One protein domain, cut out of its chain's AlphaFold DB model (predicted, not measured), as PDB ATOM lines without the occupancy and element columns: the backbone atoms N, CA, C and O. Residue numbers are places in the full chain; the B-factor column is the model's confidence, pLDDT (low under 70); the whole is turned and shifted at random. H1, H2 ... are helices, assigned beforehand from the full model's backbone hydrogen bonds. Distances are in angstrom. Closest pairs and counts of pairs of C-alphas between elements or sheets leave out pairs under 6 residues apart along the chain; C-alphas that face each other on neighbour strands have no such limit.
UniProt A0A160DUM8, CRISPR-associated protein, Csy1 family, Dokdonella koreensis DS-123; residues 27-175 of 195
ATOM      1  N   LEU A  27     210.487 123.706 149.949       95.25
ATOM      2  CA  LEU A  27     211.427 124.016 151.025       95.25
ATOM      3  C   LEU A  27     212.530 122.953 151.166       95.25
ATOM      4  O   LEU A  27     213.622 123.259 151.641       95.25
ATOM      5  N   GLU A  28     212.307 121.737 150.658       92.31
ATOM      6  CA  GLU A  28     213.357 120.719 150.515       92.31
ATOM      7  C   GLU A  28     214.485 121.183 149.583       92.31
ATOM      8  O   GLU A  28     215.659 120.894 149.817       92.31
ATOM      9  N   ARG A  29     214.146 121.937 148.529       91.75
ATOM     10  CA  ARG A  29     215.125 122.566 147.631       91.75
ATOM     11  C   ARG A  29     215.699 123.836 148.236       91.75
ATOM     12  O   ARG A  29     216.898 124.067 148.100       91.75
ATOM     13  N   PHE A  30     214.879 124.606 148.947       93.25
ATOM     14  CA  PHE A  30     215.313 125.812 149.649       93.25
ATOM     15  C   PHE A  30     216.465 125.541 150.628       93.25
ATOM     16  O   PHE A  30     217.388 126.345 150.717       93.25
ATOM     17  N   THR A  31     216.493 124.375 151.286       92.50
ATOM     18  CA  THR A  31     217.614 123.949 152.148       92.50
ATOM     19  C   THR A  31     218.976 124.000 151.453       92.50
ATOM     20  O   THR A  31     219.988 124.207 152.117       92.50
ATOM     21  N   TYR A  32     219.034 123.802 150.137       91.00
ATOM     22  CA  TYR A  32     220.277 123.817 149.358       91.00
ATOM     23  C   TYR A  32     220.489 125.124 148.593       91.00
ATOM     24  O   TYR A  32     221.467 125.242 147.854       91.00
ATOM     25  N   PHE A  33     219.593 126.098 148.758       91.75
ATOM     26  CA  PHE A  33     219.744 127.409 148.152       91.75
ATOM     27  C   PHE A  33     220.933 128.157 148.768       91.75
ATOM     28  O   PHE A  33     221.283 127.966 149.939       91.75
ATOM     29  N   GLU A  34     221.590 128.983 147.955       88.88
ATOM     30  CA  GLU A  34     222.832 129.653 148.329       88.88
ATOM     31  C   GLU A  34     222.666 130.443 149.638       88.88
ATOM     32  O   GLU A  34     221.689 131.154 149.850       88.88
ATOM     33  N   GLY A  35     223.613 130.279 150.564       89.38
ATOM     34  CA  GLY A  35     223.609 130.981 151.851       89.38
ATOM     35  C   GLY A  35     222.632 130.442 152.906       89.38
ATOM     36  O   GLY A  35     222.892 130.636 154.096       89.38
ATOM     37  N   VAL A  36     221.584 129.696 152.533       93.56
ATOM     38  CA  VAL A  36     220.549 129.218 153.472       93.56
ATOM     39  C   VAL A  36     221.129 128.310 154.557       93.56
ATOM     40  O   VAL A  36     220.908 128.560 155.743       93.56
ATOM     41  N   GLN A  37     221.937 127.307 154.197       92.62
ATOM     42  CA  GLN A  37     222.541 126.410 155.199       92.62
ATOM     43  C   GLN A  37     223.445 127.154 156.183       92.62
ATOM     44  O   GLN A  37     223.413 126.884 157.382       92.62
ATOM     45  N   SER A  38     224.227 128.116 155.687       94.00
ATOM     46  CA  SER A  38     225.117 128.934 156.515       94.00
ATOM     47  C   SER A  38     224.327 129.793 157.507       94.00
ATOM     48  O   SER A  38     224.684 129.875 158.685       94.00
ATOM     49  N   LEU A  39     223.212 130.382 157.066       94.50
ATOM     50  CA  LEU A  39     222.315 131.164 157.919       94.50
ATOM     51  C   LEU A  39     221.644 130.295 158.984       94.50
ATOM     52  O   LEU A  39     221.633 130.673 160.155       94.50
ATOM     53  N   VAL A  40     221.160 129.107 158.615       94.12
ATOM     54  CA  VAL A  40     220.578 128.137 159.557       94.12
ATOM     55  C   VAL A  40     221.601 127.714 160.615       94.12
ATOM     56  O   VAL A  40     221.298 127.745 161.808       94.12
ATOM     57  N   GLN A  41     222.825 127.364 160.212       93.50
ATOM     58  CA  GLN A  41     223.899 127.001 161.145       93.50
ATOM     59  C   GLN A  41     224.290 128.174 162.050       93.50
ATOM     60  O   GLN A  41     224.485 127.991 163.252       93.50
ATOM     61  N   SER A  42     224.358 129.386 161.494       94.25
ATOM     62  CA  SER A  42     224.637 130.610 162.248       94.25
ATOM     63  C   SER A  42     223.553 130.889 163.284       94.25
ATOM     64  O   SER A  42     223.874 131.196 164.432       94.25
ATOM     65  N   LEU A  43     222.278 130.736 162.912       93.00
ATOM     66  CA  LEU A  43     221.146 130.891 163.819       93.00
ATOM     67  C   LEU A  43     221.200 129.843 164.932       93.00
ATOM     68  O   LEU A  43     221.132 130.195 166.108       93.00
ATOM     69  N   ALA A  44     221.390 128.571 164.581       92.94
ATOM     70  CA  ALA A  44     221.474 127.484 165.547       92.94
ATOM     71  C   ALA A  44     222.628 127.686 166.543       92.94
ATOM     72  O   ALA A  44     222.415 127.668 167.757       92.94
ATOM     73  N   GLY A  45     223.838 127.951 166.044       92.88
ATOM     74  CA  GLY A  45     225.011 128.207 166.878       92.88
ATOM     75  C   GLY A  45     224.839 129.444 167.761       92.88
ATOM     76  O   GLY A  45     225.189 129.423 168.944       92.88
ATOM     77  N   PHE A  46     224.231 130.507 167.226       91.81
ATOM     78  CA  PHE A  46     223.932 131.706 167.999       91.81
ATOM     79  C   PHE A  46     222.948 131.412 169.133       91.81
ATOM     80  O   PHE A  46     223.260 131.717 170.287       91.81
ATOM     81  N   LEU A  47     221.813 130.766 168.839       90.31
ATOM     82  CA  LEU A  47     220.792 130.409 169.827       90.31
ATOM     83  C   LEU A  47     221.358 129.510 170.937       90.31
ATOM     84  O   LEU A  47     221.091 129.757 172.113       90.31
ATOM     85  N   GLN A  48     222.208 128.535 170.597       90.31
ATOM     86  CA  GLN A  48     222.908 127.705 171.585       90.31
ATOM     87  C   GLN A  48     223.845 128.538 172.471       90.31
ATOM     88  O   GLN A  48     223.835 128.398 173.694       90.31
ATOM     89  N   SER A  49     224.614 129.461 171.882       89.81
ATOM     90  CA  SER A  49     225.577 130.292 172.622       89.81
ATOM     91  C   SER A  49     224.931 131.248 173.635       89.81
ATOM     92  O   SER A  49     225.577 131.660 174.608       89.81
ATOM     93  N   VAL A  50     223.664 131.617 173.411       87.88
ATOM     94  CA  VAL A  50     222.915 132.554 174.260       87.88
ATOM     95  C   VAL A  50     221.888 131.874 175.166       87.88
ATOM     96  O   VAL A  50     221.298 132.562 175.994       87.88
ATOM     97  N   ALA A  51     221.712 130.551 175.079       84.06
ATOM     98  CA  ALA A  51     220.686 129.810 175.816       84.06
ATOM     99  C   ALA A  51     220.760 129.997 177.347       84.06
ATOM    100  O   ALA A  51     219.730 130.070 178.011       84.06
ATOM    101  N   SER A  52     221.967 130.122 177.909       82.06
ATOM    102  CA  SER A  52     222.198 130.341 179.348       82.06
ATOM    103  C   SER A  52     222.361 131.814 179.743       82.06
ATOM    104  O   SER A  52     222.609 132.121 180.911       82.06
ATOM    105  N   ARG A  53     222.258 132.749 178.789       83.56
ATOM    106  CA  ARG A  53     222.508 134.178 179.019       83.56
ATOM    107  C   ARG A  53     221.218 134.920 179.350       83.56
ATOM    108  O   ARG A  53     220.148 134.621 178.824       83.56
ATOM    109  N   GLN A  54     221.330 135.962 180.173       79.19
ATOM    110  CA  GLN A  54     220.227 136.901 180.357       79.19
ATOM    111  C   GLN A  54     219.967 137.665 179.057       79.19
ATOM    112  O   GLN A  54     220.891 138.149 178.395       79.19
ATOM    113  N   ARG A  55     218.685 137.773 178.706       78.69
ATOM    114  CA  ARG A  55     218.224 138.455 177.498       78.69
ATOM    115  C   ARG A  55     218.640 139.929 177.555       78.69
ATOM    116  O   ARG A  55     218.418 140.599 178.561       78.69
ATOM    117  N   ASN A  56     219.241 140.441 176.485       88.00
ATOM    118  CA  ASN A  56     219.607 141.852 176.363       88.00
ATOM    119  C   ASN A  56     219.399 142.339 174.925       88.00
ATOM    120  O   ASN A  56     219.255 141.528 174.010       88.00
ATOM    121  N   ARG A  57     219.401 143.663 174.734       87.81
ATOM    122  CA  ARG A  57     219.132 144.281 173.429       87.81
ATOM    123  C   ARG A  57     220.067 143.767 172.332       87.81
ATOM    124  O   ARG A  57     219.584 143.296 171.322       87.81
ATOM    125  N   LYS A  58     221.380 143.717 172.585       87.12
ATOM    126  CA  LYS A  58     222.373 143.244 171.602       87.12
ATOM    127  C   LYS A  58     222.137 141.798 171.154       87.12
ATOM    128  O   LYS A  58     222.390 141.474 170.001       87.12
ATOM    129  N   ILE A  59     221.690 140.926 172.063       86.00
ATOM    130  CA  ILE A  59     221.339 139.537 171.728       86.00
ATOM    131  C   ILE A  59     220.108 139.505 170.822       86.00
ATOM    132  O   ILE A  59     220.099 138.741 169.864       86.00
ATOM    133  N   ASN A  60     219.093 140.319 171.119       85.69
ATOM    134  CA  ASN A  60     217.885 140.393 170.301       85.69
ATOM    135  C   ASN A  60     218.180 140.978 168.915       85.69
ATOM    136  O   ASN A  60     217.781 140.366 167.938       85.69
ATOM    137  N   ASP A  61     218.935 142.076 168.836       88.62
ATOM    138  CA  ASP A  61     219.297 142.715 167.565       88.62
ATOM    139  C   ASP A  61     220.074 141.727 166.679       88.62
ATOM    140  O   ASP A  61     219.724 141.489 165.531       88.62
ATOM    141  N   ARG A  62     221.083 141.043 167.243       89.25
ATOM    142  CA  ARG A  62     221.872 140.067 166.479       89.25
ATOM    143  C   ARG A  62     221.060 138.846 166.049       89.25
ATOM    144  O   ARG A  62     221.334 138.273 164.998       89.25
ATOM    145  N   ARG A  63     220.119 138.410 166.888       88.06
ATOM    146  CA  ARG A  63     219.180 137.342 166.548       88.06
ATOM    147  C   ARG A  63     218.341 137.771 165.346       88.06
ATOM    148  O   ARG A  63     218.330 137.065 164.347       88.06
ATOM    149  N   GLU A  64     217.720 138.939 165.446       88.38
ATOM    150  CA  GLU A  64     216.865 139.518 164.413       88.38
ATOM    151  C   GLU A  64     217.612 139.691 163.082       88.38
ATOM    152  O   GLU A  64     217.076 139.303 162.050       88.38
ATOM    153  N   ASP A  65     218.874 140.134 163.094       91.12
ATOM    154  CA  ASP A  65     219.698 140.247 161.879       91.12
ATOM    155  C   ASP A  65     219.795 138.919 161.102       91.12
ATOM    156  O   ASP A  65     219.675 138.887 159.876       91.12
ATOM    157  N   ILE A  66     220.044 137.807 161.808       90.38
ATOM    158  CA  ILE A  66     220.199 136.481 161.184       90.38
ATOM    159  C   ILE A  66     218.847 135.988 160.660       90.38
ATOM    160  O   ILE A  66     218.769 135.404 159.579       90.38
ATOM    161  N   GLU A  67     217.785 136.222 161.424       87.88
ATOM    162  CA  GLU A  67     216.425 135.805 161.083       87.88
ATOM    163  C   GLU A  67     215.892 136.551 159.863       87.88
ATOM    164  O   GLU A  67     215.376 135.916 158.945       87.88
ATOM    165  N   GLN A  68     216.075 137.871 159.818       87.94
ATOM    166  CA  GLN A  68     215.729 138.688 158.662       87.94
ATOM    167  C   GLN A  68     216.537 138.248 157.443       87.94
ATOM    168  O   GLN A  68     215.961 138.031 156.382       87.94
ATOM    169  N   ALA A  69     217.851 138.038 157.587       90.94
ATOM    170  CA  ALA A  69     218.688 137.557 156.489       90.94
ATOM    171  C   ALA A  69     218.211 136.206 155.927       90.94
ATOM    172  O   ALA A  69     218.253 136.010 154.712       90.94
ATOM    173  N   LEU A  70     217.731 135.298 156.787       91.25
ATOM    174  CA  LEU A  70     217.126 134.028 156.377       91.25
ATOM    175  C   LEU A  70     215.766 134.235 155.696       91.25
ATOM    176  O   LEU A  70     215.522 133.640 154.649       91.25
ATOM    177  N   GLY A  71     214.911 135.104 156.240       88.69
ATOM    178  CA  GLY A  71     213.628 135.478 155.639       88.69
ATOM    179  C   GLY A  71     213.781 136.098 154.246       88.69
ATOM    180  O   GLY A  71     213.039 135.739 153.334       88.69
ATOM    181  N   PHE A  72     214.802 136.938 154.043       90.12
ATOM    182  CA  PHE A  72     215.149 137.536 152.748       90.12
ATOM    183  C   PHE A  72     215.608 136.521 151.696       90.12
ATOM    184  O   PHE A  72     215.600 136.851 150.512       90.12
ATOM    185  N   GLN A  73     215.979 135.292 152.070       91.38
ATOM    186  CA  GLN A  73     216.301 134.265 151.076       91.38
ATOM    187  C   GLN A  73     215.053 133.728 150.366       91.38
ATOM    188  O   GLN A  73     215.158 133.319 149.214       91.38
ATOM    189  N   LEU A  74     213.874 133.749 151.001       92.00
ATOM    190  CA  LEU A  74     212.630 133.268 150.386       92.00
ATOM    191  C   LEU A  74     212.244 134.006 149.094       92.00
ATOM    192  O   LEU A  74     212.041 133.325 148.087       92.00
ATOM    193  N   PRO A  75     212.145 135.350 149.058       89.62
ATOM    194  CA  PRO A  75     211.750 136.044 147.839       89.62
ATOM    195  C   PRO A  75     212.814 135.913 146.747       89.62
ATOM    196  O   PRO A  75     212.476 135.757 145.577       89.62
ATOM    197  N   VAL A  76     214.101 135.884 147.116       90.12
ATOM    198  CA  VAL A  76     215.202 135.652 146.168       90.12
ATOM    199  C   VAL A  76     215.099 134.253 145.554       90.12
ATOM    200  O   VAL A  76     215.232 134.096 144.340       90.12
ATOM    201  N   PHE A  77     214.803 133.241 146.371       93.06
ATOM    202  CA  PHE A  77     214.573 131.875 145.915       93.06
ATOM    203  C   PHE A  77     213.365 131.781 144.976       93.06
ATOM    204  O   PHE A  77     213.490 131.248 143.873       93.06
ATOM    205  N   ALA A  78     212.222 132.357 145.352       92.25
ATOM    206  CA  ALA A  78     211.031 132.368 144.506       92.25
ATOM    207  C   ALA A  78     211.275 133.073 143.169       92.25
ATOM    208  O   ALA A  78     210.992 132.497 142.122       92.25
ATOM    209  N   ALA A  79     211.878 134.264 143.190       89.69
ATOM    210  CA  ALA A  79     212.220 135.008 141.981       89.69
ATOM    211  C   ALA A  79     213.160 134.208 141.070       89.69
ATOM    212  O   ALA A  79     213.015 134.227 139.851       89.69
ATOM    213  N   SER A  80     214.103 133.459 141.651       89.69
ATOM    214  CA  SER A  80     215.005 132.611 140.874       89.69
ATOM    215  C   SER A  80     214.286 131.444 140.182       89.69
ATOM    216  O   SER A  80     214.649 131.099 139.057       89.69
ATOM    217  N   ILE A  81     213.243 130.878 140.803       91.50
ATOM    218  CA  ILE A  81     212.383 129.849 140.199       91.50
ATOM    219  C   ILE A  81     211.508 130.466 139.107       91.50
ATOM    220  O   ILE A  81     211.527 129.977 137.979       91.50
ATOM    221  N   GLN A  82     210.804 131.557 139.419       89.94
ATOM    222  CA  GLN A  82     209.918 132.265 138.487       89.94
ATOM    223  C   GLN A  82     210.668 132.730 137.229       89.94
ATOM    224  O   GLN A  82     210.148 132.633 136.128       89.94
ATOM    225  N   ALA A  83     211.921 133.172 137.367       88.38
ATOM    226  CA  ALA A  83     212.752 133.575 136.234       88.38
ATOM    227  C   ALA A  83     213.320 132.398 135.414       88.38
ATOM    228  O   ALA A  83     213.863 132.617 134.331       88.38
ATOM    229  N   SER A  84     213.270 131.170 135.942       87.38
ATOM    230  CA  SER A  84     213.902 129.992 135.326       87.38
ATOM    231  C   SER A  84     212.913 129.006 134.708       87.38
ATOM    232  O   SER A  84     213.339 128.161 133.921       87.38
ATOM    233  N   LEU A  85     211.631 129.070 135.076       90.12
ATOM    234  CA  LEU A  85     210.587 128.158 134.612       90.12
ATOM    235  C   LEU A  85     209.520 128.911 133.825       90.12
ATOM    236  O   LEU A  85     209.201 130.054 134.128       90.12
ATOM    237  N   GLU A  86     208.953 128.241 132.826       91.12
ATOM    238  CA  GLU A  86     207.864 128.806 132.033       91.12
ATOM    239  C   GLU A  86     206.570 128.891 132.860       91.12
ATOM    240  O   GLU A  86     206.290 127.980 133.654       91.12
ATOM    241  N   PRO A  87     205.743 129.928 132.647       93.31
ATOM    242  CA  PRO A  87     204.434 130.028 133.277       93.31
ATOM    243  C   PRO A  87     203.586 128.771 133.067       93.31
ATOM    244  O   PRO A  87     203.487 128.234 131.961       93.31
ATOM    245  N   GLY A  88     202.922 128.321 134.128       94.75
ATOM    246  CA  GLY A  88     202.075 127.134 134.101       94.75
ATOM    247  C   GLY A  88     202.821 125.817 134.291       94.75
ATOM    248  O   GLY A  88     202.196 124.768 134.141       94.75
ATOM    249  N   TRP A  89     204.112 125.822 134.642       95.19
ATOM    250  CA  TRP A  89     204.862 124.596 134.945       95.19
ATOM    251  C   TRP A  89     204.224 123.765 136.074       95.19
ATOM    252  O   TRP A  89     204.381 122.546 136.112       95.19
ATOM    253  N   THR A  90     203.445 124.390 136.964       96.00
ATOM    254  CA  THR A  90     202.699 123.690 138.030       96.00
ATOM    255  C   THR A  90     201.460 122.937 137.534       96.00
ATOM    256  O   THR A  90     200.833 122.216 138.305       96.00
ATOM    257  N   ARG A  91     201.093 123.073 136.252       95.31
ATOM    258  CA  ARG A  91     200.025 122.285 135.611       95.31
ATOM    259  C   ARG A  91     200.436 120.850 135.304       95.31
ATOM    260  O   ARG A  91     199.567 120.049 134.950       95.31
ATOM    261  N   ASP A  92     201.732 120.558 135.373       93.88
ATOM    262  CA  ASP A  92     202.263 119.222 135.160       93.88
ATOM    263  C   ASP A  92     201.665 118.249 136.200       93.88
ATOM    264  O   ASP A  92     201.671 118.561 137.393       93.88
ATOM    265  N   PRO A  93     201.127 117.089 135.783       91.19
ATOM    266  CA  PRO A  93     200.504 116.126 136.692       91.19
ATOM    267  C   PRO A  93     201.477 115.540 137.725       91.19
ATOM    268  O   PRO A  93     201.041 115.044 138.762       91.19
ATOM    269  N   GLU A  94     202.785 115.618 137.484       93.69
ATOM    270  CA  GLU A  94     203.797 115.221 138.456       93.69
ATOM    271  C   GLU A  94     204.121 116.333 139.467       93.69
ATOM    272  O   GLU A  94     204.876 116.095 140.413       93.69
ATOM    273  N   CYS A  95     203.553 117.536 139.332       95.06
ATOM    274  CA  CYS A  95     203.680 118.588 140.335       95.06
ATOM    275  C   CYS A  95     202.841 118.247 141.575       95.06
ATOM    276  O   CYS A  95     201.613 118.300 141.560       95.06
ATOM    277  N   ARG A  96     203.523 117.907 142.674       95.81
ATOM    278  CA  ARG A  96     202.901 117.535 143.960       95.81
ATOM    279  C   ARG A  96     202.965 118.642 145.005       95.81
ATOM    280  O   ARG A  96     202.559 118.442 146.147       95.81
ATOM    281  N   LEU A  97     203.452 119.819 144.615       96.94
ATOM    282  CA  LEU A  97     203.544 120.947 145.525       96.94
ATOM    283  C   LEU A  97     202.146 121.340 146.028       96.94
ATOM    284  O   LEU A  97     201.189 121.337 145.250       96.94
ATOM    285  N   PRO A  98     202.009 121.733 147.301       97.00
ATOM    286  CA  PRO A  98     200.766 122.282 147.818       97.00
ATOM    287  C   PRO A  98     200.343 123.521 147.028       97.00
ATOM    288  O   PRO A  98     201.190 124.306 146.598       97.00
ATOM    289  N   LEU A  99     199.033 123.753 146.927       96.81
ATOM    290  CA  LEU A  99     198.482 124.869 146.157       96.81
ATOM    291  C   LEU A  99     199.104 126.224 146.538       96.81
ATOM    292  O   LEU A  99     199.439 127.000 145.656       96.81
ATOM    293  N   CYS A 100     199.340 126.497 147.825       96.50
ATOM    294  CA  CYS A 100     199.963 127.753 148.255       96.50
ATOM    295  C   CYS A 100     201.401 127.945 147.746       96.50
ATOM    296  O   CYS A 100     201.782 129.066 147.419       96.50
ATOM    297  N   GLU A 101     202.184 126.870 147.623       96.94
ATOM    298  CA  GLU A 101     203.527 126.929 147.038       96.94
ATOM    299  C   GLU A 101     203.454 127.064 145.509       96.94
ATOM    300  O   GLU A 101     204.249 127.800 144.933       96.94
ATOM    301  N   GLN A 102     202.471 126.436 144.850       97.25
ATOM    302  CA  GLN A 102     202.231 126.650 143.416       97.25
ATOM    303  C   GLN A 102     201.862 128.113 143.124       97.25
ATOM    304  O   GLN A 102     202.453 128.727 142.243       97.25
ATOM    305  N   LEU A 103     200.934 128.689 143.895       96.12
ATOM    306  CA  LEU A 103     200.507 130.091 143.775       96.12
ATOM    307  C   LEU A 103     201.675 131.067 143.962       96.12
ATOM    308  O   LEU A 103     201.752 132.086 143.282       96.12
ATOM    309  N   TRP A 104     202.587 130.737 144.876       95.56
ATOM    310  CA  TRP A 104     203.772 131.538 145.158       95.56
ATOM    311  C   TRP A 104     204.830 131.461 144.049       95.56
ATOM    312  O   TRP A 104     205.459 132.469 143.728       95.56
ATOM    313  N   LEU A 105     205.050 130.284 143.464       95.19
ATOM    314  CA  LEU A 105     206.162 130.038 142.535       95.19
ATOM    315  C   LEU A 105     205.778 130.112 141.054       95.19
ATOM    316  O   LEU A 105     206.662 130.216 140.208       95.19
ATOM    317  N   ASP A 106     204.489 130.038 140.739       95.62
ATOM    318  CA  ASP A 106     203.944 130.099 139.380       95.62
ATOM    319  C   ASP A 106     202.783 131.111 139.290       95.62
ATOM    320  O   ASP A 106     201.690 130.767 138.840       95.62
ATOM    321  N   PRO A 107     202.963 132.368 139.748       93.94
ATOM    322  CA  PRO A 107     201.877 133.352 139.783       93.94
ATOM    323  C   PRO A 107     201.349 133.689 138.380       93.94
ATOM    324  O   PRO A 107     200.160 133.956 138.205       93.94
ATOM    325  N   GLU A 108     202.209 133.630 137.358       92.69
ATOM    326  CA  GLU A 108     201.837 133.910 135.967       92.69
ATOM    327  C   GLU A 108     200.878 132.864 135.378       92.69
ATOM    328  O   GLU A 108     200.149 133.173 134.431       92.69
ATOM    329  N   ARG A 109     200.771 131.668 135.982       94.44
ATOM    330  CA  ARG A 109     199.743 130.678 135.628       94.44
ATOM    331  C   ARG A 109     198.332 131.251 135.696       94.44
ATOM    332  O   ARG A 109     197.499 130.858 134.881       94.44
ATOM    333  N   ALA A 110     198.066 132.190 136.609       92.69
ATOM    334  CA  ALA A 110     196.751 132.815 136.742       92.69
ATOM    335  C   ALA A 110     196.332 133.607 135.488       92.69
ATOM    336  O   ALA A 110     195.142 133.791 135.235       92.69
ATOM    337  N   GLY A 111     197.302 134.063 134.686       91.50
ATOM    338  CA  GLY A 111     197.070 134.764 133.423       91.50
ATOM    339  C   GLY A 111     196.938 133.850 132.202       91.50
ATOM    340  O   GLY A 111     196.654 134.340 131.108       91.50
ATOM    341  N   LEU A 112     197.152 132.540 132.350       94.25
ATOM    342  CA  LEU A 112     197.064 131.599 131.237       94.25
ATOM    343  C   LEU A 112     195.606 131.232 130.920       94.25
ATOM    344  O   LEU A 112     194.769 131.177 131.823       94.25
ATOM    345  N   PRO A 113     195.292 130.882 129.658       96.44
ATOM    346  CA  PRO A 113     193.984 130.341 129.306       96.44
ATOM    347  C   PRO A 113     193.644 129.109 130.152       96.44
ATOM    348  O   PRO A 113     194.513 128.263 130.395       96.44
ATOM    349  N   ILE A 114     192.384 129.006 130.578       95.75
ATOM    350  CA  ILE A 114     191.852 127.814 131.249       95.75
ATOM    351  C   ILE A 114     191.939 126.631 130.281       95.75
ATOM    352  O   ILE A 114     191.533 126.745 129.123       95.75
ATOM    353  N   ARG A 115     192.485 125.498 130.735       94.81
ATOM    354  CA  ARG A 115     192.531 124.279 129.920       94.81
ATOM    355  C   ARG A 115     191.124 123.725 129.725       94.81
ATOM    356  O   ARG A 115     190.419 123.473 130.697       94.81
ATOM    357  N   GLU A 116     190.756 123.462 128.479       92.38
ATOM    358  CA  GLU A 116     189.546 122.727 128.113       92.38
ATOM    359  C   GLU A 116     189.973 121.421 127.443       92.38
ATOM    360  O   GLU A 116     190.531 121.432 126.345       92.38
ATOM    361  N   HIS A 117     189.764 120.289 128.120       85.62
ATOM    362  CA  HIS A 117     190.101 118.975 127.578       85.62
ATOM    363  C   HIS A 117     188.912 118.016 127.729       85.62
ATOM    364  O   HIS A 117     188.529 117.718 128.861       85.62
ATOM    365  N   PRO A 118     188.325 117.505 126.626       85.62
ATOM    366  CA  PRO A 118     187.147 116.635 126.689       85.62
ATOM    367  C   PRO A 118     187.349 115.360 127.515       85.62
ATOM    368  O   PRO A 118     186.401 114.861 128.114       85.62
ATOM    369  N   GLU A 119     188.574 114.835 127.551       88.62
ATOM    370  CA  GLU A 119     188.908 113.600 128.274       88.62
ATOM    371  C   GLU A 119     189.392 113.853 129.711       88.62
ATOM    372  O   GLU A 119     189.541 112.901 130.470       88.62
ATOM    373  N   SER A 120     189.622 115.120 130.090       88.00
ATOM    374  CA  SER A 120     190.183 115.508 131.396       88.00
ATOM    375  C   SER A 120     189.523 116.787 131.936       88.00
ATOM    376  O   SER A 120     190.171 117.838 132.017       88.00
ATOM    377  N   PRO A 121     188.223 116.740 132.291       90.94
ATOM    378  CA  PRO A 121     187.496 117.891 132.839       90.94
ATOM    379  C   PRO A 121     188.091 118.411 134.159       90.94
ATOM    380  O   PRO A 121     187.902 119.575 134.516       90.94
ATOM    381  N   GLU A 122     188.844 117.579 134.880       93.12
ATOM    382  CA  GLU A 122     189.555 117.957 136.097       93.12
ATOM    383  C   GLU A 122     190.597 119.059 135.868       93.12
ATOM    384  O   GLU A 122     190.837 119.858 136.769       93.12
ATOM    385  N   TRP A 123     191.186 119.172 134.671       94.06
ATOM    386  CA  TRP A 123     192.174 120.219 134.380       94.06
ATOM    387  C   TRP A 123     191.547 121.610 134.336       94.06
ATOM    388  O   TRP A 123     192.146 122.570 134.825       94.06
ATOM    389  N   THR A 124     190.330 121.708 133.795       95.19
ATOM    390  CA  THR A 124     189.532 122.938 133.817       95.19
ATOM    391  C   THR A 124     189.265 123.353 135.258       95.19
ATOM    392  O   THR A 124     189.526 124.493 135.633       95.19
ATOM    393  N   GLN A 125     188.813 122.409 136.087       94.56
ATOM    394  CA  GLN A 125     188.519 122.660 137.495       94.56
ATOM    395  C   GLN A 125     189.770 123.092 138.279       94.56
ATOM    396  O   GLN A 125     189.708 124.062 139.028       94.56
ATOM    397  N   GLN A 126     190.918 122.445 138.059       95.25
ATOM    398  CA  GLN A 126     192.192 122.815 138.688       95.25
ATOM    399  C   GLN A 126     192.626 124.246 138.355       95.25
ATOM    400  O   GLN A 126     193.141 124.950 139.220       95.25
ATOM    401  N   ASP A 127     192.455 124.681 137.104       96.44
ATOM    402  CA  ASP A 127     192.814 126.044 136.707       96.44
ATOM    403  C   ASP A 127     191.847 127.081 137.310       96.44
ATOM    404  O   ASP A 127     192.285 128.143 137.748       96.44
ATOM    405  N   LEU A 128     190.554 126.755 137.421       95.81
ATOM    406  CA  LEU A 128     189.571 127.601 138.108       95.81
ATOM    407  C   LEU A 128     189.858 127.719 139.614       95.81
ATOM    408  O   LEU A 128     189.793 128.817 140.167       95.81
ATOM    409  N   GLU A 129     190.201 126.612 140.275       96.38
ATOM    410  CA  GLU A 129     190.575 126.590 141.695       96.38
ATOM    411  C   GLU A 129     191.857 127.375 141.963       96.38
ATOM    412  O   GLU A 129     191.916 128.137 142.928       96.38
ATOM    413  N   PHE A 130     192.857 127.237 141.088       97.06
ATOM    414  CA  PHE A 130     194.090 128.015 141.166       97.06
ATOM    415  C   PHE A 130     193.798 129.515 141.090       97.06
ATOM    416  O   PHE A 130     194.223 130.265 141.968       97.06
ATOM    417  N   ASN A 131     193.018 129.954 140.098       95.56
ATOM    418  CA  ASN A 131     192.681 131.367 139.928       95.56
ATOM    419  C   ASN A 131     191.886 131.911 141.123       95.56
ATOM    420  O   ASN A 131     192.229 132.963 141.660       95.56
ATOM    421  N   ALA A 132     190.884 131.168 141.601       95.06
ATOM    422  CA  ALA A 132     190.094 131.565 142.765       95.06
ATOM    423  C   ALA A 132     190.950 131.682 144.041       95.06
ATOM    424  O   ALA A 132     190.787 132.626 144.818       95.06
ATOM    425  N   ALA A 133     191.887 130.754 144.259       95.00
ATOM    426  CA  ALA A 133     192.799 130.799 145.400       95.00
ATOM    427  C   ALA A 133     193.833 131.936 145.277       95.00
ATOM    428  O   ALA A 133     194.150 132.595 146.272       95.00
ATOM    429  N   TYR A 134     194.315 132.210 144.060       93.19
ATOM    430  CA  TYR A 134     195.198 133.342 143.781       93.19
ATOM    431  C   TYR A 134     194.517 134.676 144.108       93.19
ATOM    432  O   TYR A 134     195.095 135.511 144.805       93.19
ATOM    433  N   GLU A 135     193.265 134.845 143.673       90.31
ATOM    434  CA  GLU A 135     192.444 136.028 143.956       90.31
ATOM    435  C   GLU A 135     192.111 136.180 145.446       90.31
ATOM    436  O   GLU A 135     192.116 137.296 145.975       90.31
ATOM    437  N   PHE A 136     191.840 135.070 146.141       92.38
ATOM    438  CA  PHE A 136     191.567 135.082 147.577       92.38
ATOM    439  C   PHE A 136     192.776 135.590 148.379       92.38
ATOM    440  O   PHE A 136     192.622 136.435 149.269       92.38
ATOM    441  N   GLY A 137     193.986 135.160 148.005       89.25
ATOM    442  CA  GLY A 137     195.237 135.780 148.443       89.25
ATOM    443  C   GLY A 137     195.607 135.544 149.912       89.25
ATOM    444  O   GLY A 137     196.213 136.421 150.528       89.25
ATOM    445  N   ASP A 138     195.236 134.394 150.476       92.00
ATOM    446  CA  ASP A 138     195.670 133.914 151.801       92.00
ATOM    447  C   ASP A 138     196.913 133.005 151.734       92.00
ATOM    448  O   ASP A 138     197.531 132.686 152.751       92.00
ATOM    449  N   TRP A 139     197.301 132.596 150.526       93.06
ATOM    450  CA  TRP A 139     198.446 131.733 150.280       93.06
ATOM    451  C   TRP A 139     199.780 132.267 150.839       93.06
ATOM    452  O   TRP A 139     200.572 131.419 151.262       93.06
ATOM    453  N   PRO A 140     200.058 133.592 150.948       92.19
ATOM    454  CA  PRO A 140     201.311 134.050 151.548       92.19
ATOM    455  C   PRO A 140     201.437 133.650 153.022       92.19
ATOM    456  O   PRO A 140     202.506 133.220 153.452       92.19
ATOM    457  N   ASP A 141     200.336 133.700 153.781       89.00
ATOM    458  CA  ASP A 141     200.308 133.277 155.187       89.00
ATOM    459  C   ASP A 141     200.525 131.761 155.312       89.00
ATOM    460  O   ASP A 141     201.205 131.287 156.228       89.00
ATOM    461  N   GLN A 142     199.987 130.984 154.366       94.62
ATOM    462  CA  GLN A 142     200.202 129.538 154.317       94.62
ATOM    463  C   GLN A 142     201.672 129.199 154.025       94.62
ATOM    464  O   GLN A 142     202.251 128.348 154.706       94.62
ATOM    465  N   VAL A 143     202.303 129.888 153.067       95.25
ATOM    466  CA  VAL A 143     203.739 129.739 152.765       95.25
ATOM    467  C   VAL A 143     204.588 130.135 153.973       95.25
ATOM    468  O   VAL A 143     205.485 129.385 154.359       95.25
ATOM    469  N   ALA A 144     204.268 131.249 154.635       92.00
ATOM    470  CA  ALA A 144     204.951 131.689 155.851       92.00
ATOM    471  C   ALA A 144     204.870 130.644 156.978       92.00
ATOM    472  O   ALA A 144     205.863 130.370 157.658       92.00
ATOM    473  N   GLY A 145     203.710 130.002 157.148       93.56
ATOM    474  CA  GLY A 145     203.540 128.894 158.087       93.56
ATOM    475  C   GLY A 145     204.380 127.663 157.732       93.56
ATOM    476  O   GLY A 145     205.024 127.067 158.597       93.56
ATOM    477  N   ARG A 146     204.440 127.291 156.449       95.94
ATOM    478  CA  ARG A 146     205.291 126.180 155.985       95.94
ATOM    479  C   ARG A 146     206.773 126.479 156.195       95.94
ATOM    480  O   ARG A 146     207.488 125.628 156.723       95.94
ATOM    481  N   PHE A 147     207.210 127.702 155.901       94.94
ATOM    482  CA  PHE A 147     208.564 128.163 156.202       94.94
ATOM    483  C   PHE A 147     208.877 128.089 157.698       94.94
ATOM    484  O   PHE A 147     209.919 127.568 158.083       94.94
ATOM    485  N   ALA A 148     207.963 128.533 158.560       92.94
ATOM    486  CA  ALA A 148     208.144 128.458 160.005       92.94
ATOM    487  C   ALA A 148     208.332 127.020 160.512       92.94
ATOM    488  O   ALA A 148     209.194 126.753 161.355       92.94
ATOM    489  N   ASN A 149     207.549 126.080 159.976       94.56
ATOM    490  CA  ASN A 149     207.703 124.657 160.271       94.56
ATOM    491  C   ASN A 149     209.055 124.118 159.796       94.56
ATOM    492  O   ASN A 149     209.711 123.387 160.539       94.56
ATOM    493  N   TRP A 150     209.486 124.518 158.601       95.94
ATOM    494  CA  TRP A 150     210.788 124.155 158.053       95.94
ATOM    495  C   TRP A 150     211.946 124.701 158.905       95.94
ATOM    496  O   TRP A 150     212.803 123.920 159.308       95.94
ATOM    497  N   VAL A 151     211.939 125.982 159.300       93.50
ATOM    498  CA  VAL A 151     212.972 126.554 160.193       93.50
ATOM    499  C   VAL A 151     213.041 125.771 161.505       93.50
ATOM    500  O   VAL A 151     214.124 125.402 161.956       93.50
ATOM    501  N   ASN A 152     211.888 125.462 162.105       92.31
ATOM    502  CA  ASN A 152     211.837 124.648 163.317       92.31
ATOM    503  C   ASN A 152     212.449 123.254 163.110       92.31
ATOM    504  O   ASN A 152     213.176 122.784 163.982       92.31
ATOM    505  N   ALA A 153     212.176 122.589 161.984       93.44
ATOM    506  CA  ALA A 153     212.780 121.298 161.660       93.44
ATOM    507  C   ALA A 153     214.310 121.409 161.543       93.44
ATOM    508  O   ALA A 153     215.022 120.685 162.238       93.44
ATOM    509  N   GLN A 154     214.807 122.396 160.792       93.88
ATOM    510  CA  GLN A 154     216.243 122.643 160.640       93.88
ATOM    511  C   GLN A 154     216.943 122.927 161.982       93.88
ATOM    512  O   GLN A 154     218.040 122.429 162.239       93.88
ATOM    513  N   LEU A 155     216.321 123.711 162.871       91.38
ATOM    514  CA  LEU A 155     216.880 124.004 164.195       91.38
ATOM    515  C   LEU A 155     216.904 122.764 165.103       91.38
ATOM    516  O   LEU A 155     217.866 122.588 165.855       91.38
ATOM    517  N   ARG A 156     215.891 121.889 165.019       91.44
ATOM    518  CA  ARG A 156     215.881 120.607 165.748       91.44
ATOM    519  C   ARG A 156     216.996 119.687 165.274       91.44
ATOM    520  O   ARG A 156     217.696 119.126 166.112       91.44
ATOM    521  N   GLU A 157     217.191 119.576 163.963       90.81
ATOM    522  CA  GLU A 157     218.299 118.812 163.377       90.81
ATOM    523  C   GLU A 157     219.664 119.358 163.817       90.81
ATOM    524  O   GLU A 157     220.580 118.591 164.103       90.81
ATOM    525  N   ALA A 158     219.779 120.680 163.978       87.19
ATOM    526  CA  ALA A 158     220.971 121.338 164.508       87.19
ATOM    527  C   ALA A 158     221.132 121.236 166.045       87.19
ATOM    528  O   ALA A 158     222.042 121.849 166.609       87.19
ATOM    529  N   GLY A 159     220.268 120.484 166.737       85.00
ATOM    530  CA  GLY A 159     220.370 120.194 168.171       85.00
ATOM    531  C   GLY A 159     219.549 121.098 169.098       85.00
ATOM    532  O   GLY A 159     219.621 120.934 170.317       85.00
ATOM    533  N   LEU A 160     218.742 122.029 168.572       84.62
ATOM    534  CA  LEU A 160     217.816 122.836 169.377       84.62
ATOM    535  C   LEU A 160     216.444 122.165 169.471       84.62
ATOM    536  O   LEU A 160     215.528 122.437 168.700       84.62
ATOM    537  N   THR A 161     216.285 121.290 170.460       75.12
ATOM    538  CA  THR A 161     215.056 120.501 170.651       75.12
ATOM    539  C   THR A 161     213.895 121.285 171.273       75.12
ATOM    540  O   THR A 161     212.748 120.858 171.167       75.12
ATOM    541  N   ALA A 162     214.162 122.448 171.875       74.19
ATOM    542  CA  ALA A 162     213.175 123.277 172.575       74.19
ATOM    543  C   ALA A 162     212.438 124.300 171.680       74.19
ATOM    544  O   ALA A 162     211.936 125.297 172.191       74.19
ATOM    545  N   VAL A 163     212.379 124.086 170.360       76.25
ATOM    546  CA  VAL A 163     211.627 124.954 169.433       76.25
ATOM    547  C   VAL A 163     210.176 124.475 169.283       76.25
ATOM    548  O   VAL A 163     209.926 123.309 168.947       76.25
ATOM    549  N   GLY A 164     209.212 125.368 169.532       74.81
ATOM    550  CA  GLY A 164     207.775 125.074 169.549       74.81
ATOM    551  C   GLY A 164     206.913 126.182 168.931       74.81
ATOM    552  O   GLY A 164     207.312 126.848 167.974       74.81
ATOM    553  N   ASP A 165     205.702 126.371 169.460       72.06
ATOM    554  CA  ASP A 165     204.687 127.267 168.876       72.06
ATOM    555  C   ASP A 165     205.061 128.755 168.933       72.06
ATOM    556  O   ASP A 165     204.646 129.546 168.079       72.06
ATOM    557  N   ALA A 166     205.826 129.162 169.949       73.38
ATOM    558  CA  ALA A 166     206.301 130.536 170.071       73.38
ATOM    559  C   ALA A 166     207.303 130.857 168.956       73.38
ATOM    560  O   ALA A 166     207.190 131.894 168.303       73.38
ATOM    561  N   GLU A 167     208.228 129.933 168.701       78.38
ATOM    562  CA  GLU A 167     209.198 130.011 167.616       78.38
ATOM    563  C   GLU A 167     208.496 129.942 166.258       78.38
ATOM    564  O   GLU A 167     208.767 130.783 165.412       78.38
ATOM    565  N   TYR A 168     207.508 129.056 166.080       82.06
ATOM    566  CA  TYR A 168     206.690 129.011 164.859       82.06
ATOM    567  C   TYR A 168     206.083 130.378 164.514       82.06
ATOM    568  O   TYR A 168     206.284 130.899 163.418       82.06
ATOM    569  N   LYS A 169     205.365 130.997 165.462       72.62
ATOM    570  CA  LYS A 169     204.737 132.312 165.245       72.62
ATOM    571  C   LYS A 169     205.769 133.396 164.965       72.62
ATOM    572  O   LYS A 169     205.460 134.371 164.286       72.62
ATOM    573  N   HIS A 170     206.961 133.258 165.535       80.06
ATOM    574  CA  HIS A 170     208.062 134.179 165.309       80.06
ATOM    575  C   HIS A 170     208.617 134.034 163.887       80.06
ATOM    576  O   HIS A 170     208.687 135.030 163.178       80.06
ATOM    577  N   TRP A 171     208.895 132.815 163.421       80.56
ATOM    578  CA  TRP A 171     209.386 132.552 162.060       80.56
ATOM    579  C   TRP A 171     208.382 132.934 160.983       80.56
ATOM    580  O   TRP A 171     208.769 133.538 159.987       80.56
ATOM    581  N   ALA A 172     207.096 132.657 161.206       72.44
ATOM    582  CA  ALA A 172     206.045 133.022 160.263       72.44
ATOM    583  C   ALA A 172     206.002 134.542 160.023       72.44
ATOM    584  O   ALA A 172     205.737 134.980 158.913       72.44
ATOM    585  N   LYS A 173     206.328 135.359 161.035       79.50
ATOM    586  CA  LYS A 173     206.411 136.823 160.887       79.50
ATOM    587  C   LYS A 173     207.655 137.303 160.143       79.50
ATOM    588  O   LYS A 173     207.632 138.406 159.614       79.50
ATOM    589  N   GLN A 174     208.736 136.526 160.168       76.62
ATOM    590  CA  GLN A 174     209.992 136.860 159.488       76.62
ATOM    591  C   GLN A 174     210.011 136.374 158.034       76.62
ATOM    592  O   GLN A 174     210.885 136.771 157.267       76.62
ATOM    593  N   ALA A 175     209.065 135.514 157.645       72.19
ATOM    594  CA  ALA A 175     208.916 135.074 156.268       72.19
ATOM    595  C   ALA A 175     208.527 136.262 155.381       72.19
ATOM    596  O   ALA A 175     207.446 136.833 155.528       72.19
TER     597      ALA A 175
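Overview. This is residues 27 to 175 of the 195 residues of the protein "CRISPR-associated protein, Csy1 family" of Dokdonella koreensis DS-123 (UniProt A0A160DUM8). The model is a long rod of helices: the hairpin H2 and H3 makes one end, with H8 and H9 packed on it, and H7 with H6 makes the other. H4 carries on from H3 toward H5, which packs on H4, H7 and the first residues of H8 between the two ends. Residues 52 to 58 and 117 to 122 stick out. The 149 printed residues hold nine named helices, H1 to H9 in chain order, and no named strand: all helix, loose, radius of gyration of the C-alphas 18.5 A, spans 65 by 27 by 24 A.

Arrangement. H1, residues 27 to 30, is close to but not clearly touching H8, residues 139 to 157; their closest C-alphas, Leu 27 and Trp 150, are 7.1 A apart. H2, residues 36 to 50, and H3, residues 57 to 71, touch as a hairpin at a shallow tilt of 19 degrees, closest at C-alphas 39 and 70, 6.1 A. Residues 40 to 44 of H2 touch H8, closest at C-alphas 44 and 155, 5.9 A. H4, residues 73 to 82, touches H5, residues 99 to 105, closest at C-alphas 78 and 105, 5.7 A. H5 touches H8 about perpendicular, 89 degrees, closest at C-alphas 100 and 139, 4.7 A. H6, residues 107 to 111, touches H7, residues 121 to 136, closest at C-alphas 110 and 131, 5.4 A. H9, residues 165 to 174, touches H8 at a steep tilt of 57 degrees, closest at C-alphas 144 and 172, 4.7 A. Every O i to N i+4 pair is within hydrogen-bond range in H2, H3, H4, H5, H7 and H8, 5 of 6 in H9 and 0 of 1 in H6, where 2 of 2 O i to N i+3 pairs are; H1 is too short for such a pair.

Along the chain. H1 begins at C-alpha 27 (211.427, 124.016, 151.025); H9 ends at C-alpha 174 (209.992, 136.860, 159.488). H8 measures 27.1 A from first to last C-alpha, H7 23.0 A.

Size, cuts and confidence. C-alphas 54 and 118 are the farthest apart, 66.2 A. The printed part has no cut. The link H4 to H5 is long, 16 residues. No printed residue is under 70 in pLDDT.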